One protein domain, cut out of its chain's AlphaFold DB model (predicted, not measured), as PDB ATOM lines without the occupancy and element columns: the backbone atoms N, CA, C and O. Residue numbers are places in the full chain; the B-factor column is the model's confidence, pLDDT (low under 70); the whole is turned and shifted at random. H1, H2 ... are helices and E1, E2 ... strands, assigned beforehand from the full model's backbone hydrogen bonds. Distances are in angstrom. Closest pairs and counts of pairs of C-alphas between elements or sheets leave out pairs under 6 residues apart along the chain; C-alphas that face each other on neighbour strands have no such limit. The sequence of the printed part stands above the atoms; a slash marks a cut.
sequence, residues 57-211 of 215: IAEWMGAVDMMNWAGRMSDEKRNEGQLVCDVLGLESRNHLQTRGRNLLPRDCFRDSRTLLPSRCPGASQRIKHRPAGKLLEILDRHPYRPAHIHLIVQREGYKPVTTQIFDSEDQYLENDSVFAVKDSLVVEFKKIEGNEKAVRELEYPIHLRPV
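Overview. This is residues 57 to 211 of the 215 residues of a protein of Glarea lozoyensis (strain ATCC 74030 / MF5533) (UniProt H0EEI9). Little of this model is regular structure: helices H1, H2 and H5 cluster at one end, the E1-E2 strand hairpin lies away from them, and unnamed stretches 100 to 121 and 168 to 211 run loosely round that hairpin. Residues 57 to 62 of H1 stick out. The 155 printed residues, mixed in class with 60 in named elements, give H1 H2 H3 H4 H5 E1 E2. The whole is only just loose, close to compact: radius of gyration of the C-alphas 18.4 A, spans 59 by 40 by 28 A.

Arrangement. Start with H1, residues 57 to 73; its residues 67 to 73 alone touch H2, residues 80 to 87, at a steep tilt of 61 degrees, closest at C-alphas Ala 70 and Glu 80, 4.9 A. H3, residues 90 to 99, only just touches H2, only at the corner, with 3 pairs of C-alphas within 8 A, closest Cys 85 and Glu 91, 6.1 A. H4, residues 122 to 125, touches no helix. H5, residues 131 to 138, touches H2, closest at C-alphas Ala 132 and Val 84, 4.7 A. E1, residues 148 to 153, and E2, residues 161 to 167, form an antiparallel hairpin; find N 151 and O 163 within hydrogen-bond range, 2.8 A. In H1, H2, H3 and H5 every O i to N i+4 pair is within range; H4 is too short for one.

Along the chain. Find C-alpha 57 at (24.974, -33.374, -16.803); H1 runs 24.2 A from there. E2 runs 19.5 A to C-alpha 167 at (-15.744, -46.120, -27.536).

Size, cuts and confidence. The C-alphas farthest apart, of Ile 57 and Gly 194, are 64.0 A apart. The printed part has no cut; the H3 to H4 link is long. Residues 93 to 128 have pLDDT under 70.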
ATOM      1  N   ILE A  57      25.185 -33.202 -18.249       92.75
ATOM      2  CA  ILE A  57      24.974 -33.374 -16.803       92.75
ATOM      3  C   ILE A  57      23.627 -32.789 -16.357       92.75
ATOM      4  O   ILE A  57      22.968 -33.373 -15.500       92.75
ATOM      5  N   ALA A  58      23.200 -31.667 -16.942       94.81
ATOM      6  CA  ALA A  58      21.931 -31.032 -16.600       94.81
ATOM      7  C   ALA A  58      20.725 -31.896 -17.007       94.81
ATOM      8  O   ALA A  58      19.810 -32.085 -16.207       94.81
ATOM      9  N   GLU A  59      20.743 -32.468 -18.213       94.94
ATOM     10  CA  GLU A  59      19.685 -33.371 -18.690       94.94
ATOM     11  C   GLU A  59      19.638 -34.662 -17.871       94.94
ATOM     12  O   GLU A  59      18.560 -35.104 -17.464       94.94
ATOM     13  N   TRP A  60      20.806 -35.236 -17.562       93.50
ATOM     14  CA  TRP A  60      20.901 -36.406 -16.694       93.50
ATOM     15  C   TRP A  60      20.335 -36.126 -15.295       93.50
ATOM     16  O   TRP A  60      19.516 -36.901 -14.799       93.50
ATOM     17  N   MET A  61      20.705 -34.997 -14.683       95.19
ATOM     18  CA  MET A  61      20.159 -34.584 -13.386       95.19
ATOM     19  C   MET A  61      18.643 -34.377 -13.445       95.19
ATOM     20  O   MET A  61      17.940 -34.838 -12.551       95.19
ATOM     21  N   GLY A  62      18.117 -33.790 -14.523       94.00
ATOM     22  CA  GLY A  62      16.673 -33.659 -14.728       94.00
ATOM     23  C   GLY A  62      15.945 -35.011 -14.764       94.00
ATOM     24  O   GLY A  62      14.879 -35.161 -14.160       94.00
ATOM     25  N   ALA A  63      16.533 -36.024 -15.410       92.81
ATOM     26  CA  ALA A  63      15.986 -37.382 -15.423       92.81
ATOM     27  C   ALA A  63      16.027 -38.043 -14.032       92.81
ATOM     28  O   ALA A  63      15.051 -38.674 -13.613       92.81
ATOM     29  N   VAL A  64      17.126 -37.868 -13.290       94.25
ATOM     30  CA  VAL A  64      17.264 -38.349 -11.903       94.25
ATOM     31  C   VAL A  64      16.226 -37.690 -10.991       94.25
ATOM     32  O   VAL A  64      15.548 -38.377 -10.222       94.25
ATOM     33  N   ASP A  65      16.038 -36.377 -11.106       94.38
ATOM     34  CA  ASP A  65      15.056 -35.627 -10.323       94.38
ATOM     35  C   ASP A  65      13.627 -36.086 -10.610       94.38
ATOM     36  O   ASP A  65      12.839 -36.260  -9.674       94.38
ATOM     37  N   MET A  66      13.300 -36.367 -11.875       93.88
ATOM     38  CA  MET A  66      12.005 -36.931 -12.255       93.88
ATOM     39  C   MET A  66      11.784 -38.323 -11.646       93.88
ATOM     40  O   MET A  66      10.709 -38.586 -11.105       93.88
ATOM     41  N   MET A  67      12.790 -39.205 -11.686       93.12
ATOM     42  CA  MET A  67      12.699 -40.545 -11.092       93.12
ATOM     43  C   MET A  67      12.488 -40.474  -9.575       93.12
ATOM     44  O   MET A  67      11.607 -41.139  -9.026       93.12
ATOM     45  N   ASN A  68      13.241 -39.605  -8.902       93.81
ATOM     46  CA  ASN A  68      13.097 -39.361  -7.469       93.81
ATOM     47  C   ASN A  68      11.727 -38.766  -7.123       93.81
ATOM     48  O   ASN A  68      11.113 -39.132  -6.120       93.81
ATOM     49  N   TRP A  69      11.228 -37.850  -7.953       93.50
ATOM     50  CA  TRP A  69       9.904 -37.261  -7.797       93.50
ATOM     51  C   TRP A  69       8.795 -38.309  -7.931       93.50
ATOM     52  O   TRP A  69       7.909 -38.362  -7.075       93.50
ATOM     53  N   ALA A  70       8.890 -39.197  -8.925       91.44
ATOM     54  CA  ALA A  70       7.980 -40.328  -9.089       91.44
ATOM     55  C   ALA A  70       7.996 -41.274  -7.885       91.44
ATOM     56  O   ALA A  70       6.932 -41.663  -7.399       91.44
ATOM     57  N   GLY A  71       9.179 -41.580  -7.345       90.88
ATOM     58  CA  GLY A  71       9.308 -42.363  -6.117       90.88
ATOM     59  C   GLY A  71       8.585 -41.719  -4.930       90.88
ATOM     60  O   GLY A  71       7.772 -42.370  -4.283       90.88
ATOM     61  N   ARG A  72       8.814 -40.421  -4.682       92.62
ATOM     62  CA  ARG A  72       8.207 -39.686  -3.551       92.62
ATOM     63  C   ARG A  72       6.689 -39.524  -3.644       92.62
ATOM     64  O   ARG A  72       6.035 -39.385  -2.618       92.62
ATOM     65  N   MET A  73       6.138 -39.475  -4.854       88.56
ATOM     66  CA  MET A  73       4.694 -39.338  -5.076       88.56
ATOM     67  C   MET A  73       3.948 -40.679  -5.096       88.56
ATOM     68  O   MET A  73       2.715 -40.679  -5.075       88.56
ATOM     69  N   SER A  74       4.669 -41.799  -5.156       87.19
ATOM     70  CA  SER A  74       4.065 -43.128  -5.163       87.19
ATOM     71  C   SER A  74       3.659 -43.567  -3.752       87.19
ATOM     72  O   SER A  74       4.337 -43.273  -2.772       87.19
ATOM     73  N   ASP A  75       2.544 -44.288  -3.656       84.75
ATOM     74  CA  ASP A  75       1.997 -44.886  -2.437       84.75
ATOM     75  C   ASP A  75       1.377 -46.266  -2.749       84.75
ATOM     76  O   ASP A  75       1.485 -46.775  -3.865       84.75
ATOM     77  N   GLU A  76       0.709 -46.895  -1.778       77.25
ATOM     78  CA  GLU A  76       0.083 -48.219  -1.960       77.25
ATOM     79  C   GLU A  76      -0.999 -48.259  -3.051       77.25
ATOM     80  O   GLU A  76      -1.317 -49.322  -3.581       77.25
ATOM     81  N   LYS A  77      -1.593 -47.110  -3.386       71.44
ATOM     82  CA  LYS A  77      -2.683 -46.987  -4.360       71.44
ATOM     83  C   LYS A  77      -2.222 -46.367  -5.678       71.44
ATOM     84  O   LYS A  77      -2.966 -46.412  -6.659       71.44
ATOM     85  N   ARG A  78      -1.043 -45.743  -5.715       74.38
ATOM     86  CA  ARG A  78      -0.552 -44.938  -6.838       74.38
ATOM     87  C   ARG A  78       0.912 -45.233  -7.110       74.38
ATOM     88  O   ARG A  78       1.756 -45.039  -6.249       74.38
ATOM     89  N   ASN A  79       1.225 -45.593  -8.348       83.62
ATOM     90  CA  ASN A  79       2.601 -45.796  -8.784       83.62
ATOM     91  C   ASN A  79       2.928 -44.844  -9.942       83.62
ATOM     92  O   ASN A  79       2.543 -45.082 -11.084       83.62
ATOM     93  N   GLU A  80       3.617 -43.739  -9.650       86.94
ATOM     94  CA  GLU A  80       4.028 -42.779 -10.687       86.94
ATOM     95  C   GLU A  80       5.103 -43.343 -11.606       86.94
ATOM     96  O   GLU A  80       5.158 -42.976 -12.775       86.94
ATOM     97  N   GLY A  81       5.965 -44.223 -11.088       86.50
ATOM     98  CA  GLY A  81       6.996 -44.869 -11.897       86.50
ATOM     99  C   GLY A  81       6.369 -45.712 -13.004       86.50
ATOM    100  O   GLY A  81       6.818 -45.676 -14.147       86.50
ATOM    101  N   GLN A  82       5.273 -46.403 -12.685       83.31
ATOM    102  CA  GLN A  82       4.469 -47.104 -13.679       83.31
ATOM    103  C   GLN A  82       3.844 -46.133 -14.692       83.31
ATOM    104  O   GLN A  82       3.977 -46.360 -15.886       83.31
ATOM    105  N   LEU A  83       3.263 -45.013 -14.248       82.75
ATOM    106  CA  LEU A  83       2.679 -44.021 -15.165       82.75
ATOM    107  C   LEU A  83       3.714 -43.386 -16.109       82.75
ATOM    108  O   LEU A  83       3.407 -43.115 -17.266       82.75
ATOM    109  N   VAL A  84       4.947 -43.159 -15.648       87.25
ATOM    110  CA  VAL A  84       6.049 -42.715 -16.518       87.25
ATOM    111  C   VAL A  84       6.362 -43.787 -17.569       87.25
ATOM    112  O   VAL A  84       6.502 -43.463 -18.748       87.25
ATOM    113  N   CYS A  85       6.402 -45.065 -17.180       86.62
ATOM    114  CA  CYS A  85       6.565 -46.180 -18.118       86.62
ATOM    115  C   CYS A  85       5.411 -46.290 -19.129       86.62
ATOM    116  O   CYS A  85       5.664 -46.656 -20.279       86.62
ATOM    117  N   ASP A  86       4.178 -45.968 -18.729       82.12
ATOM    118  CA  ASP A  86       3.006 -45.957 -19.612       82.12
ATOM    119  C   ASP A  86       3.147 -44.875 -20.694       82.12
ATOM    120  O   ASP A  86       2.968 -45.150 -21.881       82.12
ATOM    121  N   VAL A  87       3.560 -43.659 -20.313       84.44
ATOM    122  CA  VAL A  87       3.801 -42.547 -21.255       84.44
ATOM    123  C   VAL A  87       4.935 -42.866 -22.236       84.44
ATOM    124  O   VAL A  87       4.850 -42.496 -23.409       84.44
ATOM    125  N   LEU A  88       5.971 -43.577 -21.775       87.38
ATOM    126  CA  LEU A  88       7.077 -44.069 -22.608       87.38
ATOM    127  C   LEU A  88       6.709 -45.315 -23.440       87.38
ATOM    128  O   LEU A  88       7.521 -45.779 -24.238       87.38
ATOM    129  N   GLY A  89       5.507 -45.878 -23.262       81.62
ATOM    130  CA  GLY A  89       5.008 -47.033 -24.014       81.62
ATOM    131  C   GLY A  89       5.616 -48.385 -23.616       81.62
ATOM    132  O   GLY A  89       5.387 -49.389 -24.296       81.62
ATOM    133  N   LEU A  90       6.379 -48.454 -22.519       83.31
ATOM    134  CA  LEU A  90       7.026 -49.693 -22.072       83.31
ATOM    135  C   LEU A  90       6.000 -50.723 -21.572       83.31
ATOM    136  O   LEU A  90       6.152 -51.921 -21.829       83.31
ATOM    137  N   GLU A  91       4.944 -50.267 -20.893       73.94
ATOM    138  CA  GLU A  91       3.856 -51.125 -20.402       73.94
ATOM    139  C   GLU A  91       3.053 -51.708 -21.571       73.94
ATOM    140  O   GLU A  91       3.016 -52.932 -21.741       73.94
ATOM    141  N   SER A  92       2.564 -50.845 -22.464       72.00
ATOM    142  CA  SER A  92       1.834 -51.228 -23.676       72.00
ATOM    143  C   SER A  92       2.621 -52.215 -24.547       72.00
ATOM    144  O   SER A  92       2.069 -53.223 -25.008       72.00
ATOM    145  N   ARG A  93       3.941 -52.024 -24.701       53.41
ATOM    146  CA  ARG A  93       4.819 -52.973 -25.409       53.41
ATOM    147  C   ARG A  93       4.889 -54.340 -24.721       53.41
ATOM    148  O   ARG A  93       4.737 -55.370 -25.385       53.41
ATOM    149  N   ASN A  94       5.102 -54.379 -23.406       62.66
ATOM    150  CA  ASN A  94       5.147 -55.635 -22.646       62.66
ATOM    151  C   ASN A  94       3.800 -56.373 -22.702       62.66
ATOM    152  O   ASN A  94       3.737 -57.605 -22.811       62.66
ATOM    153  N   HIS A  95       2.710 -55.617 -22.686       58.44
ATOM    154  CA  HIS A  95       1.360 -56.131 -22.790       58.44
ATOM    155  C   HIS A  95       1.046 -56.722 -24.177       58.44
ATOM    156  O   HIS A  95       0.411 -57.775 -24.287       58.44
ATOM    157  N   LEU A  96       1.524 -56.095 -25.257       53.97
ATOM    158  CA  LEU A  96       1.443 -56.639 -26.619       53.97
ATOM    159  C   LEU A  96       2.175 -57.985 -26.733       53.97
ATOM    160  O   LEU A  96       1.618 -58.953 -27.253       53.97
ATOM    161  N   GLN A  97       3.385 -58.078 -26.179       49.34
ATOM    162  CA  GLN A  97       4.225 -59.270 -26.311       49.34
ATOM    163  C   GLN A  97       3.729 -60.468 -25.483       49.34
ATOM    164  O   GLN A  97       3.958 -61.626 -25.843       49.34
ATOM    165  N   THR A  98       3.013 -60.215 -24.388       51.12
ATOM    166  CA  THR A  98       2.444 -61.266 -23.532       51.12
ATOM    167  C   THR A  98       1.074 -61.757 -24.010       51.12
ATOM    168  O   THR A  98       0.748 -62.929 -23.797       51.12
ATOM    169  N   ARG A  99       0.284 -60.917 -24.699       48.31
ATOM    170  CA  ARG A  99      -1.082 -61.257 -25.146       48.31
ATOM    171  C   ARG A  99      -1.207 -61.905 -26.519       48.31
ATOM    172  O   ARG A  99      -2.231 -62.541 -26.756       48.31
ATOM    173  N   GLY A 100      -0.177 -61.866 -27.366       37.97
ATOM    174  CA  GLY A 100      -0.162 -62.533 -28.682       37.97
ATOM    175  C   GLY A 100      -0.321 -64.068 -28.672       37.97
ATOM    176  O   GLY A 100      -0.133 -64.701 -29.702       37.97
ATOM    177  N   ARG A 101      -0.642 -64.693 -27.528       36.41
ATOM    178  CA  ARG A 101      -0.836 -66.148 -27.366       36.41
ATOM    179  C   ARG A 101      -2.205 -66.570 -26.810       36.41
ATOM    180  O   ARG A 101      -2.384 -67.758 -26.555       36.41
ATOM    181  N   ASN A 102      -3.146 -65.648 -26.572       37.34
ATOM    182  CA  ASN A 102      -4.351 -65.942 -25.769       37.34
ATOM    183  C   ASN A 102      -5.710 -65.591 -26.403       37.34
ATOM    184  O   ASN A 102      -6.713 -65.671 -25.702       37.34
ATOM    185  N   LEU A 103      -5.786 -65.248 -27.689       35.62
ATOM    186  CA  LEU A 103      -7.072 -65.051 -28.371       35.62
ATOM    187  C   LEU A 103      -7.307 -66.217 -29.337       35.62
ATOM    188  O   LEU A 103      -6.889 -66.171 -30.489       35.62
ATOM    189  N   LEU A 104      -7.917 -67.291 -28.833       31.62
ATOM    190  CA  LEU A 104      -8.524 -68.320 -29.681       31.62
ATOM    191  C   LEU A 104      -9.970 -67.898 -29.998       31.62
ATOM    192  O   LEU A 104     -10.640 -67.373 -29.105       31.62
ATOM    193  N   PRO A 105     -10.464 -68.104 -31.230       36.09
ATOM    194  CA  PRO A 105     -11.836 -67.776 -31.583       36.09
ATOM    195  C   PRO A 105     -12.806 -68.918 -31.231       36.09
ATOM    196  O   PRO A 105     -12.491 -70.082 -31.464       36.09
ATOM    197  N   ARG A 106     -14.021 -68.513 -30.817       30.53
ATOM    198  CA  ARG A 106     -15.286 -69.274 -30.656       30.53
ATOM    199  C   ARG A 106     -15.503 -69.975 -29.305       30.53
ATOM    200  O   ARG A 106     -14.976 -71.046 -29.057       30.53
ATOM    201  N   ASP A 107     -16.266 -69.313 -28.426       27.09
ATOM    202  CA  ASP A 107     -17.616 -69.735 -27.986       27.09
ATOM    203  C   ASP A 107     -18.170 -68.804 -26.885       27.09
ATOM    204  O   ASP A 107     -17.433 -68.283 -26.045       27.09
ATOM    205  N   CYS A 108     -19.476 -68.523 -26.974       24.58
ATOM    206  CA  CYS A 108     -20.202 -67.428 -26.318       24.58
ATOM    207  C   CYS A 108     -20.333 -67.538 -24.790       24.58
ATOM    208  O   CYS A 108     -20.733 -68.570 -24.256       24.58
ATOM    209  N   PHE A 109     -20.178 -66.398 -24.106       26.66
ATOM    210  CA  PHE A 109     -20.776 -66.145 -22.794       26.66
ATOM    211  C   PHE A 109     -21.554 -64.823 -22.852       26.66
ATOM    212  O   PHE A 109     -21.037 -63.826 -23.359       26.66
ATOM    213  N   ARG A 110     -22.808 -64.845 -22.387       26.77
ATOM    214  CA  ARG A 110     -23.781 -63.750 -22.484       26.77
ATOM    215  C   ARG A 110     -24.026 -63.158 -21.095       26.77
ATOM    216  O   ARG A 110     -24.178 -63.911 -20.140       26.77
ATOM    217  N   ASP A 111     -24.151 -61.832 -21.078       27.31
ATOM    218  CA  ASP A 111     -24.610 -60.939 -20.001       27.31
ATOM    219  C   ASP A 111     -23.527 -60.140 -19.249       27.31
ATOM    220  O   ASP A 111     -22.765 -60.656 -18.436       27.31
ATOM    221  N   SER A 112     -23.494 -58.830 -19.516       31.67
ATOM    222  CA  SER A 112     -23.460 -57.795 -18.468       31.67
ATOM    223  C   SER A 112     -23.726 -56.412 -19.081       31.67
ATOM    224  O   SER A 112     -22.873 -55.792 -19.716       31.67
ATOM    225  N   ARG A 113     -24.952 -55.911 -18.884       30.59
ATOM    226  CA  ARG A 113     -25.340 -54.521 -19.174       30.59
ATOM    227  C   ARG A 113     -24.528 -53.566 -18.293       30.59
ATOM    228  O   ARG A 113     -24.760 -53.502 -17.089       30.59
ATOM    229  N   THR A 114     -23.605 -52.813 -18.890       38.72
ATOM    230  CA  THR A 114     -22.805 -51.808 -18.173       38.72
ATOM    231  C   THR A 114     -23.257 -50.402 -18.560       38.72
ATOM    232  O   THR A 114     -23.234 -50.029 -19.729       38.72
ATOM    233  N   LEU A 115     -23.682 -49.630 -17.559       34.75
ATOM    234  CA  LEU A 115     -23.978 -48.203 -17.671       34.75
ATOM    235  C   LEU A 115     -22.656 -47.440 -17.816       34.75
ATOM    236  O   LEU A 115     -21.836 -47.461 -16.901       34.75
ATOM    237  N   LEU A 116     -22.443 -46.777 -18.953       38.28
ATOM    238  CA  LEU A 116     -21.320 -45.858 -19.139       38.28
ATOM    239  C   LEU A 116     -21.534 -44.606 -18.275       38.28
ATOM    240  O   LEU A 116     -22.510 -43.884 -18.507       38.28
ATOM    241  N   PRO A 117     -20.637 -44.273 -17.329       34.91
ATOM    242  CA  PRO A 117     -20.572 -42.917 -16.827       34.91
ATOM    243  C   PRO A 117     -20.080 -42.018 -17.963       34.91
ATOM    244  O   PRO A 117     -19.167 -42.364 -18.714       34.91
ATOM    245  N   SER A 118     -20.707 -40.854 -18.070       35.22
ATOM    246  CA  SER A 118     -20.302 -39.727 -18.901       35.22
ATOM    247  C   SER A 118     -18.780 -39.516 -18.912       35.22
ATOM    248  O   SER A 118     -18.127 -39.636 -17.876       35.22
ATOM    249  N   ARG A 119     -18.238 -39.187 -20.103       43.81
ATOM    250  CA  ARG A 119     -16.845 -38.769 -20.376       43.81
ATOM    251  C   ARG A 119     -16.196 -38.179 -19.122       43.81
ATOM    252  O   ARG A 119     -16.523 -37.053 -18.776       43.81
ATOM    253  N   CYS A 120     -15.319 -38.919 -18.439       34.97
ATOM    254  CA  CYS A 120     -14.685 -38.476 -17.194       34.97
ATOM    255  C   CYS A 120     -13.512 -37.525 -17.501       34.97
ATOM    256  O   CYS A 120     -12.397 -38.001 -17.728       34.97
ATOM    257  N   PRO A 121     -13.672 -36.188 -17.444       38.16
ATOM    258  CA  PRO A 121     -12.606 -35.250 -17.807       38.16
ATOM    259  C   PRO A 121     -11.548 -35.148 -16.691       38.16
ATOM    260  O   PRO A 121     -10.436 -34.662 -16.900       38.16
ATOM    261  N   GLY A 122     -11.885 -35.617 -15.483       36.31
ATOM    262  CA  GLY A 122     -11.084 -35.431 -14.274       36.31
ATOM    263  C   GLY A 122      -9.862 -36.345 -14.156       36.31
ATOM    264  O   GLY A 122      -8.942 -36.019 -13.411       36.31
ATOM    265  N   ALA A 123      -9.808 -37.475 -14.869       45.25
ATOM    266  CA  ALA A 123      -8.644 -38.364 -14.809       45.25
ATOM    267  C   ALA A 123      -7.405 -37.724 -15.463       45.25
ATOM    268  O   ALA A 123      -6.328 -37.731 -14.868       45.25
ATOM    269  N   SER A 124      -7.585 -37.085 -16.621       51.38
ATOM    270  CA  SER A 124      -6.522 -36.420 -17.389       51.38
ATOM    271  C   SER A 124      -6.033 -35.116 -16.750       51.38
ATOM    272  O   SER A 124      -4.864 -34.760 -16.879       51.38
ATOM    273  N   GLN A 125      -6.888 -34.402 -16.011       50.31
ATOM    274  CA  GLN A 125      -6.479 -33.183 -15.295       50.31
ATOM    275  C   GLN A 125      -5.569 -33.480 -14.099       50.31
ATOM    276  O   GLN A 125      -4.664 -32.701 -13.811       50.31
ATOM    277  N   ARG A 126      -5.756 -34.628 -13.432       57.09
ATOM    278  CA  ARG A 126      -4.964 -34.996 -12.249       57.09
ATOM    279  C   ARG A 126      -3.497 -35.279 -12.560       57.09
ATOM    280  O   ARG A 126      -2.684 -35.183 -11.648       57.09
ATOM    281  N   ILE A 127      -3.145 -35.625 -13.802       67.88
ATOM    282  CA  ILE A 127      -1.760 -35.981 -14.138       67.88
ATOM    283  C   ILE A 127      -0.865 -34.796 -14.480       67.88
ATOM    284  O   ILE A 127       0.345 -34.938 -14.367       67.88
ATOM    285  N   LYS A 128      -1.427 -33.626 -14.813       65.81
ATOM    286  CA  LYS A 128      -0.657 -32.452 -15.269       65.81
ATOM    287  C   LYS A 128       0.444 -32.007 -14.298       65.81
ATOM    288  O   LYS A 128       1.488 -31.554 -14.742       65.81
ATOM    289  N   HIS A 129       0.237 -32.169 -12.993       78.12
ATOM    290  CA  HIS A 129       1.206 -31.789 -11.954       78.12
ATOM    291  C   HIS A 129       1.971 -32.989 -11.374       78.12
ATOM    292  O   HIS A 129       2.391 -32.953 -10.223       78.12
ATOM    293  N   ARG A 130       2.097 -34.080 -12.139       84.69
ATOM    294  CA  ARG A 130       2.778 -35.328 -11.753       84.69
ATOM    295  C   ARG A 130       3.944 -35.597 -12.719       84.69
ATOM    296  O   ARG A 130       3.928 -35.048 -13.823       84.69
ATOM    297  N   PRO A 131       4.912 -36.469 -12.375       89.06
ATOM    298  CA  PRO A 131       6.052 -36.792 -13.241       89.06
ATOM    299  C   PRO A 131       5.655 -37.165 -14.670       89.06
ATOM    300  O   PRO A 131       6.191 -36.610 -15.624       89.06
ATOM    301  N   ALA A 132       4.650 -38.031 -14.819       87.25
ATOM    302  CA  ALA A 132       4.136 -38.431 -16.127       87.25
ATOM    303  C   ALA A 132       3.521 -37.255 -16.909       87.25
ATOM    304  O   ALA A 132       3.716 -37.154 -18.116       87.25
ATOM    305  N   GLY A 133       2.825 -36.330 -16.237       86.56
ATOM    306  CA  GLY A 133       2.309 -35.116 -16.877       86.56
ATOM    307  C   GLY A 133       3.409 -34.155 -17.302       86.56
ATOM    308  O   GLY A 133       3.316 -33.587 -18.384       86.56
ATOM    309  N   LYS A 134       4.475 -34.022 -16.502       90.06
ATOM    310  CA  LYS A 134       5.633 -33.213 -16.893       90.06
ATOM    311  C   LYS A 134       6.361 -33.817 -18.089       90.06
ATOM    312  O   LYS A 134       6.786 -33.083 -18.971       90.06
ATOM    313  N   LEU A 135       6.476 -35.144 -18.142       90.88
ATOM    314  CA  LEU A 135       7.032 -35.833 -19.304       90.88
ATOM    315  C   LEU A 135       6.175 -35.604 -20.557       90.88
ATOM    316  O   LEU A 135       6.719 -35.315 -21.615       90.88
ATOM    317  N   LEU A 136       4.847 -35.675 -20.437       88.38
ATOM    318  CA  LEU A 136       3.940 -35.334 -21.537       88.38
ATOM    319  C   LEU A 136       4.126 -33.883 -22.000       88.38
ATOM    320  O   LEU A 136       4.187 -33.650 -23.198       88.38
ATOM    321  N   GLU A 137       4.278 -32.932 -21.078       90.38
ATOM    322  CA  GLU A 137       4.549 -31.523 -21.399       90.38
ATOM    323  C   GLU A 137       5.877 -31.346 -22.151       90.38
ATOM    324  O   GLU A 137       5.917 -30.647 -23.155       90.38
ATOM    325  N   ILE A 138       6.952 -32.013 -21.708       91.06
ATOM    326  CA  ILE A 138       8.262 -31.983 -22.384       91.06
ATOM    327  C   ILE A 138       8.162 -32.535 -23.814       91.06
ATOM    328  O   ILE A 138       8.826 -32.033 -24.715       91.06
ATOM    329  N   LEU A 139       7.337 -33.563 -24.018       89.75
ATOM    330  CA  LEU A 139       7.111 -34.190 -25.320       89.75
ATOM    331  C   LEU A 139       6.064 -33.462 -26.180       89.75
ATOM    332  O   LEU A 139       5.754 -33.953 -27.261       89.75
ATOM    333  N   ASP A 140       5.490 -32.357 -25.694       90.31
ATOM    334  CA  ASP A 140       4.359 -31.654 -26.314       90.31
ATOM    335  C   ASP A 140       3.162 -32.584 -26.621       90.31
ATOM    336  O   ASP A 140       2.556 -32.582 -27.692       90.31
ATOM    337  N   ARG A 141       2.831 -33.453 -25.658       86.25
ATOM    338  CA  ARG A 141       1.744 -34.441 -25.740       86.25
ATOM    339  C   ARG A 141       0.616 -34.110 -24.772       86.25
ATOM    340  O   ARG A 141       0.826 -33.676 -23.640       86.25
ATOM    341  N   HIS A 142      -0.617 -34.397 -25.182       82.81
ATOM    342  CA  HIS A 142      -1.774 -34.210 -24.313       82.81
ATOM    343  C   HIS A 142      -1.939 -35.357 -23.292       82.81
ATOM    344  O   HIS A 142      -1.596 -36.503 -23.582       82.81
ATOM    345  N   PRO A 143      -2.565 -35.110 -22.125       80.38
ATOM    346  CA  PRO A 143      -2.814 -36.131 -21.099       80.38
ATOM    347  C   PRO A 143      -4.120 -36.922 -21.285       80.38
ATOM    348  O   PRO A 143      -4.546 -37.652 -20.384       80.38
ATOM    349  N   TYR A 144      -4.828 -36.716 -22.394       80.56
ATOM    350  CA  TYR A 144      -6.119 -37.350 -22.624       80.56
ATOM    351  C   TYR A 144      -5.980 -38.817 -23.033       80.56
ATOM    352  O   TYR A 144      -5.016 -39.225 -23.683       80.56
ATOM    353  N   ARG A 145      -6.954 -39.607 -22.583       76.38
ATOM    354  CA  ARG A 145      -7.159 -40.999 -22.967       76.38
ATOM    355  C   ARG A 145      -8.583 -41.115 -23.508       76.38
ATOM    356  O   ARG A 145      -9.461 -40.453 -22.941       76.38
ATOM    357  N   PRO A 146      -8.826 -41.938 -24.535       79.00
ATOM    358  CA  PRO A 146     -10.173 -42.161 -25.034       79.00
ATOM    359  C   PRO A 146     -11.060 -42.751 -23.941       79.00
ATOM    360  O   PRO A 146     -10.568 -43.446 -23.045       79.00
ATOM    361  N   ALA A 147     -12.359 -42.469 -23.981       77.81
ATOM    362  CA  ALA A 147     -13.324 -43.060 -23.068       77.81
ATOM    363  C   ALA A 147     -13.226 -44.592 -23.110       77.81
ATOM    364  O   ALA A 147     -13.311 -45.211 -24.172       77.81
ATOM    365  N   HIS A 148     -13.021 -45.201 -21.940       79.75
ATOM    366  CA  HIS A 148     -12.849 -46.643 -21.815       79.75
ATOM    367  C   HIS A 148     -13.476 -47.200 -20.542       79.75
ATOM    368  O   HIS A 148     -13.589 -46.511 -19.526       79.75
ATOM    369  N   ILE A 149     -13.846 -48.479 -20.598       79.50
ATOM    370  CA  ILE A 149     -14.323 -49.256 -19.450       79.50
ATOM    371  C   ILE A 149     -13.278 -50.314 -19.118       79.50
ATOM    372  O   ILE A 149     -12.909 -51.103 -19.986       79.50
ATOM    373  N   HIS A 150     -12.837 -50.365 -17.861       78.06
ATOM    374  CA  HIS A 150     -12.028 -51.471 -17.355       78.06
ATOM    375  C   HIS A 150     -12.909 -52.676 -17.019       78.06
ATOM    376  O   HIS A 150     -13.908 -52.551 -16.315       78.06
ATOM    377  N   LEU A 151     -12.499 -53.854 -17.481       79.31
ATOM    378  CA  LEU A 151     -13.164 -55.128 -17.243       79.31
ATOM    379  C   LEU A 151     -12.183 -56.071 -16.549       79.31
ATOM    380  O   LEU A 151     -11.120 -56.377 -17.086       79.31
ATOM    381  N   ILE A 152     -12.548 -56.554 -15.365       82.00
ATOM    382  CA  ILE A 152     -11.846 -57.645 -14.688       82.00
ATOM    383  C   ILE A 152     -12.824 -58.808 -14.626       82.00
ATOM    384  O   ILE A 152     -13.825 -58.737 -13.919       82.00
ATOM    385  N   VAL A 153     -12.540 -59.865 -15.382       82.56
ATOM    386  CA  VAL A 153     -13.396 -61.049 -15.452       82.56
ATOM    387  C   VAL A 153     -12.651 -62.243 -14.892       82.56
ATOM    388  O   VAL A 153     -11.523 -62.550 -15.291       82.56
ATOM    389  N   GLN A 154     -13.298 -62.911 -13.944       85.50
ATOM    390  CA  GLN A 154     -12.770 -64.073 -13.253       85.50
ATOM    391  C   GLN A 154     -13.835 -65.163 -13.223       85.50
ATOM    392  O   GLN A 154     -15.017 -64.888 -13.029       85.50
ATOM    393  N   ARG A 155     -13.399 -66.404 -13.417       87.12
ATOM    394  CA  ARG A 155     -14.231 -67.598 -13.297       87.12
ATOM    395  C   ARG A 155     -13.353 -68.741 -12.813       87.12
ATOM    396  O   ARG A 155     -12.240 -68.906 -13.308       87.12
ATOM    397  N   GLU A 156     -13.851 -69.523 -11.864       89.44
ATOM    398  CA  GLU A 156     -13.149 -70.709 -11.371       89.44
ATOM    399  C   GLU A 156     -12.804 -71.671 -12.520       89.44
ATOM    400  O   GLU A 156     -13.614 -71.885 -13.422       89.44
ATOM    401  N   GLY A 157     -11.580 -72.210 -12.517       88.44
ATOM    402  CA  GLY A 157     -11.057 -73.061 -13.595       88.44
ATOM    403  C   GLY A 157     -10.539 -72.306 -14.828       88.44
ATOM    404  O   GLY A 157      -9.989 -72.926 -15.740       88.44
ATOM    405  N   TYR A 158     -10.641 -70.972 -14.861       87.50
ATOM    406  CA  TYR A 158     -10.164 -70.135 -15.963       87.50
ATOM    407  C   TYR A 158      -9.122 -69.113 -15.508       87.50
ATOM    408  O   TYR A 158      -9.106 -68.647 -14.370       87.50
ATOM    409  N   LYS A 159      -8.240 -68.731 -16.432       83.38
ATOM    410  CA  LYS A 159      -7.289 -67.640 -16.226       83.38
ATOM    411  C   LYS A 159      -8.044 -66.307 -16.197       83.38
ATOM    412  O   LYS A 159      -8.827 -66.052 -17.117       83.38
ATOM    413  N   PRO A 160      -7.794 -65.446 -15.195       82.56
ATOM    414  CA  PRO A 160      -8.434 -64.143 -15.117       82.56
ATOM    415  C   PRO A 160      -8.010 -63.257 -16.293       82.56
ATOM    416  O   PRO A 160      -6.865 -63.315 -16.753       82.56
ATOM    417  N   VAL A 161      -8.929 -62.411 -16.753       81.38
ATOM    418  CA  VAL A 161      -8.673 -61.429 -17.811       81.38
ATOM    419  C   VAL A 161      -8.963 -60.033 -17.279       81.38
ATOM    420  O   VAL A 161     -10.095 -59.712 -16.934       81.38
ATOM    421  N   THR A 162      -7.929 -59.194 -17.256       80.62
ATOM    422  CA  THR A 162      -8.040 -57.752 -17.002       80.62
ATOM    423  C   THR A 162      -7.916 -57.020 -18.329       80.62
ATOM    424  O   THR A 162      -6.821 -56.932 -18.873       80.62
ATOM    425  N   THR A 163      -9.000 -56.525 -18.904       82.38
ATOM    426  CA  THR A 163      -8.979 -55.815 -20.189       82.38
ATOM    427  C   THR A 163      -9.679 -54.469 -20.086       82.38
ATOM    428  O   THR A 163     -10.168 -54.086 -19.026       82.38
ATOM    429  N   GLN A 164      -9.690 -53.728 -21.182       80.31
ATOM    430  CA  GLN A 164     -10.491 -52.526 -21.328       80.31
ATOM    431  C   GLN A 164     -11.079 -52.477 -22.737       80.31
ATOM    432  O   GLN A 164     -10.522 -53.093 -23.646       80.31
ATOM    433  N   ILE A 165     -12.196 -51.778 -22.890       84.06
ATOM    434  CA  ILE A 165     -12.847 -51.505 -24.178       84.06
ATOM    435  C   ILE A 165     -12.954 -49.998 -24.380       84.06
ATOM    436  O   ILE A 165     -13.087 -49.272 -23.394       84.06
ATOM    437  N   PHE A 166     -12.896 -49.545 -25.629       83.00
ATOM    438  CA  PHE A 166     -12.866 -48.132 -26.012       83.00
ATOM    439  C   PHE A 166     -14.060 -47.773 -26.889       83.00
ATOM    440  O   PHE A 166     -14.410 -48.542 -27.778       83.00
ATOM    441  N   ASP A 167     -14.663 -46.606 -26.671       84.75
ATOM    442  CA  ASP A 167     -15.744 -46.120 -27.536       84.75
ATOM    443  C   ASP A 167     -15.196 -45.710 -28.910       84.75
ATOM    444  O   ASP A 167     -14.321 -44.850 -28.990       84.75
ATOM    445  N   SER A 168     -15.735 -46.304 -29.980       86.88
ATOM    446  CA  SER A 168     -15.419 -45.986 -31.381       86.88
ATOM    447  C   SER A 168     -15.643 -44.519 -31.770       86.88
ATOM    448  O   SER A 168     -15.050 -44.048 -32.734       86.88
ATOM    449  N   GLU A 169     -16.481 -43.786 -31.031       85.81
ATOM    450  CA  GLU A 169     -16.767 -42.371 -31.296       85.81
ATOM    451  C   GLU A 169     -15.829 -41.404 -30.545       85.81
ATOM    452  O   GLU A 169     -16.024 -40.184 -30.594       85.81
ATOM    453  N   ASP A 170     -14.845 -41.903 -29.788       83.44
ATOM    454  CA  ASP A 170     -13.969 -41.034 -29.005       83.44
ATOM    455  C   ASP A 170     -12.885 -40.366 -29.867       83.44
ATOM    456  O   ASP A 170     -12.168 -41.001 -30.636       83.44
ATOM    457  N   GLN A 171     -12.726 -39.052 -29.694       84.88
ATOM    458  CA  GLN A 171     -11.754 -38.243 -30.436       84.88
ATOM    459  C   GLN A 171     -10.288 -38.602 -30.138       84.88
ATOM    460  O   GLN A 171      -9.411 -38.200 -30.896       84.88
ATOM    461  N   TYR A 172     -10.013 -39.309 -29.033       82.75
ATOM    462  CA  TYR A 172      -8.655 -39.643 -28.605       82.75
ATOM    463  C   TYR A 172      -8.213 -41.075 -28.953       82.75
ATOM    464  O   TYR A 172      -7.229 -41.572 -28.401       82.75
ATOM    465  N   LEU A 173      -8.940 -41.775 -29.833       80.44
ATOM    466  CA  LEU A 173      -8.614 -43.157 -30.212       80.44
ATOM    467  C   LEU A 173      -7.247 -43.285 -30.890       80.44
ATOM    468  O   LEU A 173      -6.485 -44.194 -30.568       80.44
ATOM    469  N   GLU A 174      -6.924 -42.367 -31.798       80.06
ATOM    470  CA  GLU A 174      -5.689 -42.424 -32.591       80.06
ATOM    471  C   GLU A 174      -4.476 -41.811 -31.873       80.06
ATOM    472  O   GLU A 174      -3.340 -41.985 -32.310       80.06
ATOM    473  N   ASN A 175      -4.690 -41.105 -30.760       79.62
ATOM    474  CA  ASN A 175      -3.646 -40.363 -30.045       79.62
ATOM    475  C   ASN A 175      -3.668 -40.593 -28.522       79.62
ATOM    476  O   ASN A 175      -3.296 -39.712 -27.746       79.62
ATOM    477  N   ASP A 176      -4.051 -41.795 -28.076       78.62
ATOM    478  CA  ASP A 176      -4.021 -42.180 -26.660       78.62
ATOM    479  C   ASP A 176      -2.646 -41.919 -26.015       78.62
ATOM    480  O   ASP A 176      -1.608 -42.422 -26.454       78.62
ATOM    481  N   SER A 177      -2.644 -41.163 -24.915       76.94
ATOM    482  CA  SER A 177      -1.429 -40.744 -24.196       76.94
ATOM    483  C   SER A 177      -0.579 -41.897 -23.645       76.94
ATOM    484  O   SER A 177       0.599 -41.693 -23.346       76.94
ATOM    485  N   VAL A 178      -1.135 -43.108 -23.550       75.81
ATOM    486  CA  VAL A 178      -0.441 -44.312 -23.052       75.81
ATOM    487  C   VAL A 178      -0.419 -45.475 -24.052       75.81
ATOM    488  O   VAL A 178       0.006 -46.577 -23.711       75.81
ATOM    489  N   PHE A 179      -0.842 -45.253 -25.300       78.88
ATOM    490  CA  PHE A 179      -0.784 -46.253 -26.380       78.88
ATOM    491  C   PHE A 179      -1.502 -47.581 -26.074       78.88
ATOM    492  O   PHE A 179      -1.033 -48.654 -26.460       78.88
ATOM    493  N   ALA A 180      -2.622 -47.536 -25.348       73.25
ATOM    494  CA  ALA A 180      -3.322 -48.737 -24.905       73.25
ATOM    495  C   ALA A 180      -4.484 -49.152 -25.827       73.25
ATOM    496  O   ALA A 180      -5.060 -50.230 -25.635       73.25
ATOM    497  N   VAL A 181      -4.837 -48.313 -26.808       76.31
ATOM    498  CA  VAL A 181      -5.860 -48.606 -27.822       76.31
ATOM    499  C   VAL A 181      -5.380 -49.719 -28.747       76.31
ATOM    500  O   VAL A 181      -4.240 -49.742 -29.205       76.31
ATOM    501  N   LYS A 182      -6.275 -50.672 -29.002       78.81
ATOM    502  CA  LYS A 182      -6.111 -51.728 -30.002       78.81
ATOM    503  C   LYS A 182      -7.415 -51.839 -30.760       78.81
ATOM    504  O   LYS A 182      -8.457 -51.867 -30.111       78.81
ATOM    505  N   ASP A 183      -7.353 -52.020 -32.072       79.38
ATOM    506  CA  ASP A 183      -8.545 -52.107 -32.928       79.38
ATOM    507  C   ASP A 183      -9.535 -53.169 -32.434       79.38
ATOM    508  O   ASP A 183     -10.737 -52.939 -32.387       79.38
ATOM    509  N   SER A 184      -9.030 -54.308 -31.943       81.75
ATOM    510  CA  SER A 184      -9.856 -55.393 -31.397       81.75
ATOM    511  C   SER A 184     -10.596 -55.051 -30.095       81.75
ATOM    512  O   SER A 184     -11.384 -55.863 -29.619       81.75
ATOM    513  N   LEU A 185     -10.263 -53.931 -29.453       84.62
ATOM    514  CA  LEU A 185     -10.855 -53.454 -28.201       84.62
ATOM    515  C   LEU A 185     -11.698 -52.188 -28.409       84.62
ATOM    516  O   LEU A 185     -12.274 -51.686 -27.443       84.62
ATOM    517  N   VAL A 186     -11.765 -51.669 -29.637       86.00
ATOM    518  CA  VAL A 186     -12.659 -50.572 -30.007       86.00
ATOM    519  C   VAL A 186     -14.046 -51.153 -30.269       86.00
ATOM    520  O   VAL A 186     -14.194 -52.141 -30.989       86.00
ATOM    521  N   VAL A 187     -15.064 -50.567 -29.646       86.62
ATOM    522  CA  VAL A 187     -16.443 -51.056 -29.671       86.62
ATOM    523  C   VAL A 187     -17.409 -49.934 -30.030       86.62
ATOM    524  O   VAL A 187     -17.212 -48.779 -29.657       86.62
ATOM    525  N   GLU A 188     -18.479 -50.295 -30.729       88.69
ATOM    526  CA  GLU A 188     -19.567 -49.380 -31.067       88.69
ATOM    527  C   GLU A 188     -20.709 -49.529 -30.055       88.69
ATOM    528  O   GLU A 188     -21.301 -50.602 -29.907       88.69
ATOM    529  N   PHE A 189     -21.029 -48.441 -29.354       86.56
ATOM    530  CA  PHE A 189     -22.161 -48.392 -28.434       86.56
ATOM    531  C   PHE A 189     -23.441 -48.017 -29.186       86.56
ATOM    532  O   PHE A 189     -23.607 -46.882 -29.635       86.56
ATOM    533  N   LYS A 190     -24.387 -48.953 -29.275       86.56
ATOM    534  CA  LYS A 190     -25.649 -48.754 -29.995       86.56
ATOM    535  C   LYS A 190     -26.595 -47.889 -29.178       86.56
ATOM    536  O   LYS A 190     -26.786 -48.132 -27.990       86.56
ATOM    537  N   LYS A 191     -27.210 -46.885 -29.802       85.88
ATOM    538  CA  LYS A 191     -28.245 -46.070 -29.149       85.88
ATOM    539  C   LYS A 191     -29.488 -46.916 -28.888       85.88
ATOM    540  O   LYS A 191     -29.887 -47.696 -29.749       85.88
ATOM    541  N   ILE A 192     -30.102 -46.719 -27.727       85.38
ATOM    542  CA  ILE A 192     -31.366 -47.363 -27.360       85.38
ATOM    543  C   ILE A 192     -32.405 -46.316 -26.975       85.38
ATOM    544  O   ILE A 192     -32.077 -45.289 -26.382       85.38
ATOM    545  N   GLU A 193     -33.662 -46.593 -27.311       85.94
ATOM    546  CA  GLU A 193     -34.814 -45.760 -26.964       85.94
ATOM    547  C   GLU A 193     -35.663 -46.443 -25.884       85.94
ATOM    548  O   GLU A 193     -35.672 -47.668 -25.759       85.94
ATOM    549  N   GLY A 194     -36.381 -45.655 -25.079       83.00
ATOM    550  CA  GLY A 194     -37.333 -46.182 -24.093       83.00
ATOM    551  C   GLY A 194     -36.723 -46.724 -22.793       83.00
ATOM    552  O   GLY A 194     -37.429 -47.367 -22.020       83.00
ATOM    553  N   ASN A 195     -35.441 -46.465 -22.518       76.38
ATOM    554  CA  ASN A 195     -34.798 -46.814 -21.250       76.38
ATOM    555  C   ASN A 195     -34.374 -45.549 -20.486       76.38
ATOM    556  O   ASN A 195     -33.453 -44.847 -20.888       76.38
ATOM    557  N   GLU A 196     -35.025 -45.272 -19.353       77.62
ATOM    558  CA  GLU A 196     -34.773 -44.068 -18.540       77.62
ATOM    559  C   GLU A 196     -33.361 -44.011 -17.935       77.62
ATOM    560  O   GLU A 196     -32.885 -42.940 -17.563       77.62
ATOM    561  N   LYS A 197     -32.682 -45.159 -17.814       77.88
ATOM    562  CA  LYS A 197     -31.374 -45.267 -17.149       77.88
ATOM    563  C   LYS A 197     -30.207 -45.382 -18.119       77.88
ATOM    564  O   LYS A 197     -29.073 -45.165 -17.705       77.88
ATOM    565  N   ALA A 198     -30.453 -45.743 -19.376       75.31
ATOM    566  CA  ALA A 198     -29.405 -46.006 -20.353       75.31
ATOM    567  C   ALA A 198     -29.805 -45.483 -21.731       75.31
ATOM    568  O   ALA A 198     -30.852 -45.834 -22.257       75.31
ATOM    569  N   VAL A 199     -28.924 -44.685 -22.333       82.25
ATOM    570  CA  VAL A 199     -29.095 -44.142 -23.692       82.25
ATOM    571  C   VAL A 199     -28.337 -44.943 -24.752       82.25
ATOM    572  O   VAL A 199     -28.527 -44.737 -25.951       82.25
ATOM    573  N   ARG A 200     -27.446 -45.841 -24.318       83.69
ATOM    574  CA  ARG A 200     -26.625 -46.695 -25.176       83.69
ATOM    575  C   ARG A 200     -26.468 -48.089 -24.570       83.69
ATOM    576  O   ARG A 200     -26.472 -48.227 -23.347       83.69
ATOM    577  N   GLU A 201     -26.278 -49.090 -25.420       85.38
ATOM    578  CA  GLU A 201     -25.996 -50.475 -25.048       85.38
ATOM    579  C   GLU A 201     -24.827 -51.064 -25.846       85.38
ATOM    580  O   GLU A 201     -24.477 -50.594 -26.929       85.38
ATOM    581  N   LEU A 202     -24.227 -52.117 -25.294       86.12
ATOM    582  CA  LEU A 202     -23.179 -52.900 -25.934       86.12
ATOM    583  C   LEU A 202     -23.300 -54.359 -25.492       86.12
ATOM    584  O   LEU A 202     -23.383 -54.646 -24.298       86.12
ATOM    585  N   GLU A 203     -23.244 -55.276 -26.455       85.69
ATOM    586  CA  GLU A 203     -22.997 -56.694 -26.209       85.69
ATOM    587  C   GLU A 203     -21.530 -56.988 -26.541       85.69
ATOM    588  O   GLU A 203     -21.106 -56.837 -27.685       85.69
ATOM    589  N   TYR A 204     -20.745 -57.370 -25.531       83.62
ATOM    590  CA  TYR A 204     -19.313 -57.631 -25.677       83.62
ATOM    591  C   TYR A 204     -18.970 -59.039 -25.166       83.62
ATOM    592  O   TYR A 204     -18.915 -59.248 -23.950       83.62
ATOM    593  N   PRO A 205     -18.769 -60.026 -26.059       83.94
ATOM    594  CA  PRO A 205     -18.457 -61.390 -25.651       83.94
ATOM    595  C   PRO A 205     -17.031 -61.484 -25.096       83.94
ATOM    596  O   PRO A 205     -16.073 -61.004 -25.701       83.94
ATOM    597  N   ILE A 206     -16.881 -62.140 -23.941       83.12
ATOM    598  CA  ILE A 206     -15.587 -62.321 -23.271       83.12
ATOM    599  C   ILE A 206     -15.231 -63.803 -23.255       83.12
ATOM    600  O   ILE A 206     -15.940 -64.621 -22.675       83.12
ATOM    601  N   HIS A 207     -14.091 -64.133 -23.858       82.31
ATOM    602  CA  HIS A 207     -13.567 -65.492 -23.902       82.31
ATOM    603  C   HIS A 207     -12.456 -65.663 -22.864       82.31
ATOM    604  O   HIS A 207     -11.484 -64.904 -22.841       82.31
ATOM    605  N   LEU A 208     -12.597 -66.670 -22.002       83.00
ATOM    606  CA  LEU A 208     -11.619 -66.991 -20.966       83.00
ATOM    607  C   LEU A 208     -10.863 -68.268 -21.326       83.00
ATOM    608  O   LEU A 208     -11.436 -69.227 -21.838       83.00
ATOM    609  N   ARG A 209      -9.569 -68.307 -21.001       82.94
ATOM    610  CA  ARG A 209      -8.722 -69.483 -21.230       82.94
ATOM    611  C   ARG A 209      -8.759 -70.417 -20.011       82.94
ATOM    612  O   ARG A 209      -8.429 -69.935 -18.927       82.94
ATOM    613  N   PRO A 210      -9.059 -71.722 -20.153       87.00
ATOM    614  CA  PRO A 210      -8.958 -72.681 -19.051       87.00
ATOM    615  C   PRO A 210      -7.539 -72.747 -18.466       87.00
ATOM    616  O   PRO A 210      -6.547 -72.586 -19.189       87.00
ATOM    617  N   VAL A 211      -7.423 -72.990 -17.160       83.69
ATOM    618  CA  VAL A 211      -6.120 -73.104 -16.477       83.69
ATOM    619  C   VAL A 211      -5.339 -74.332 -16.968       83.69
ATOM    620  O   VAL A 211      -4.134 -74.217 -17.200       83.69
TER     621      VAL A 211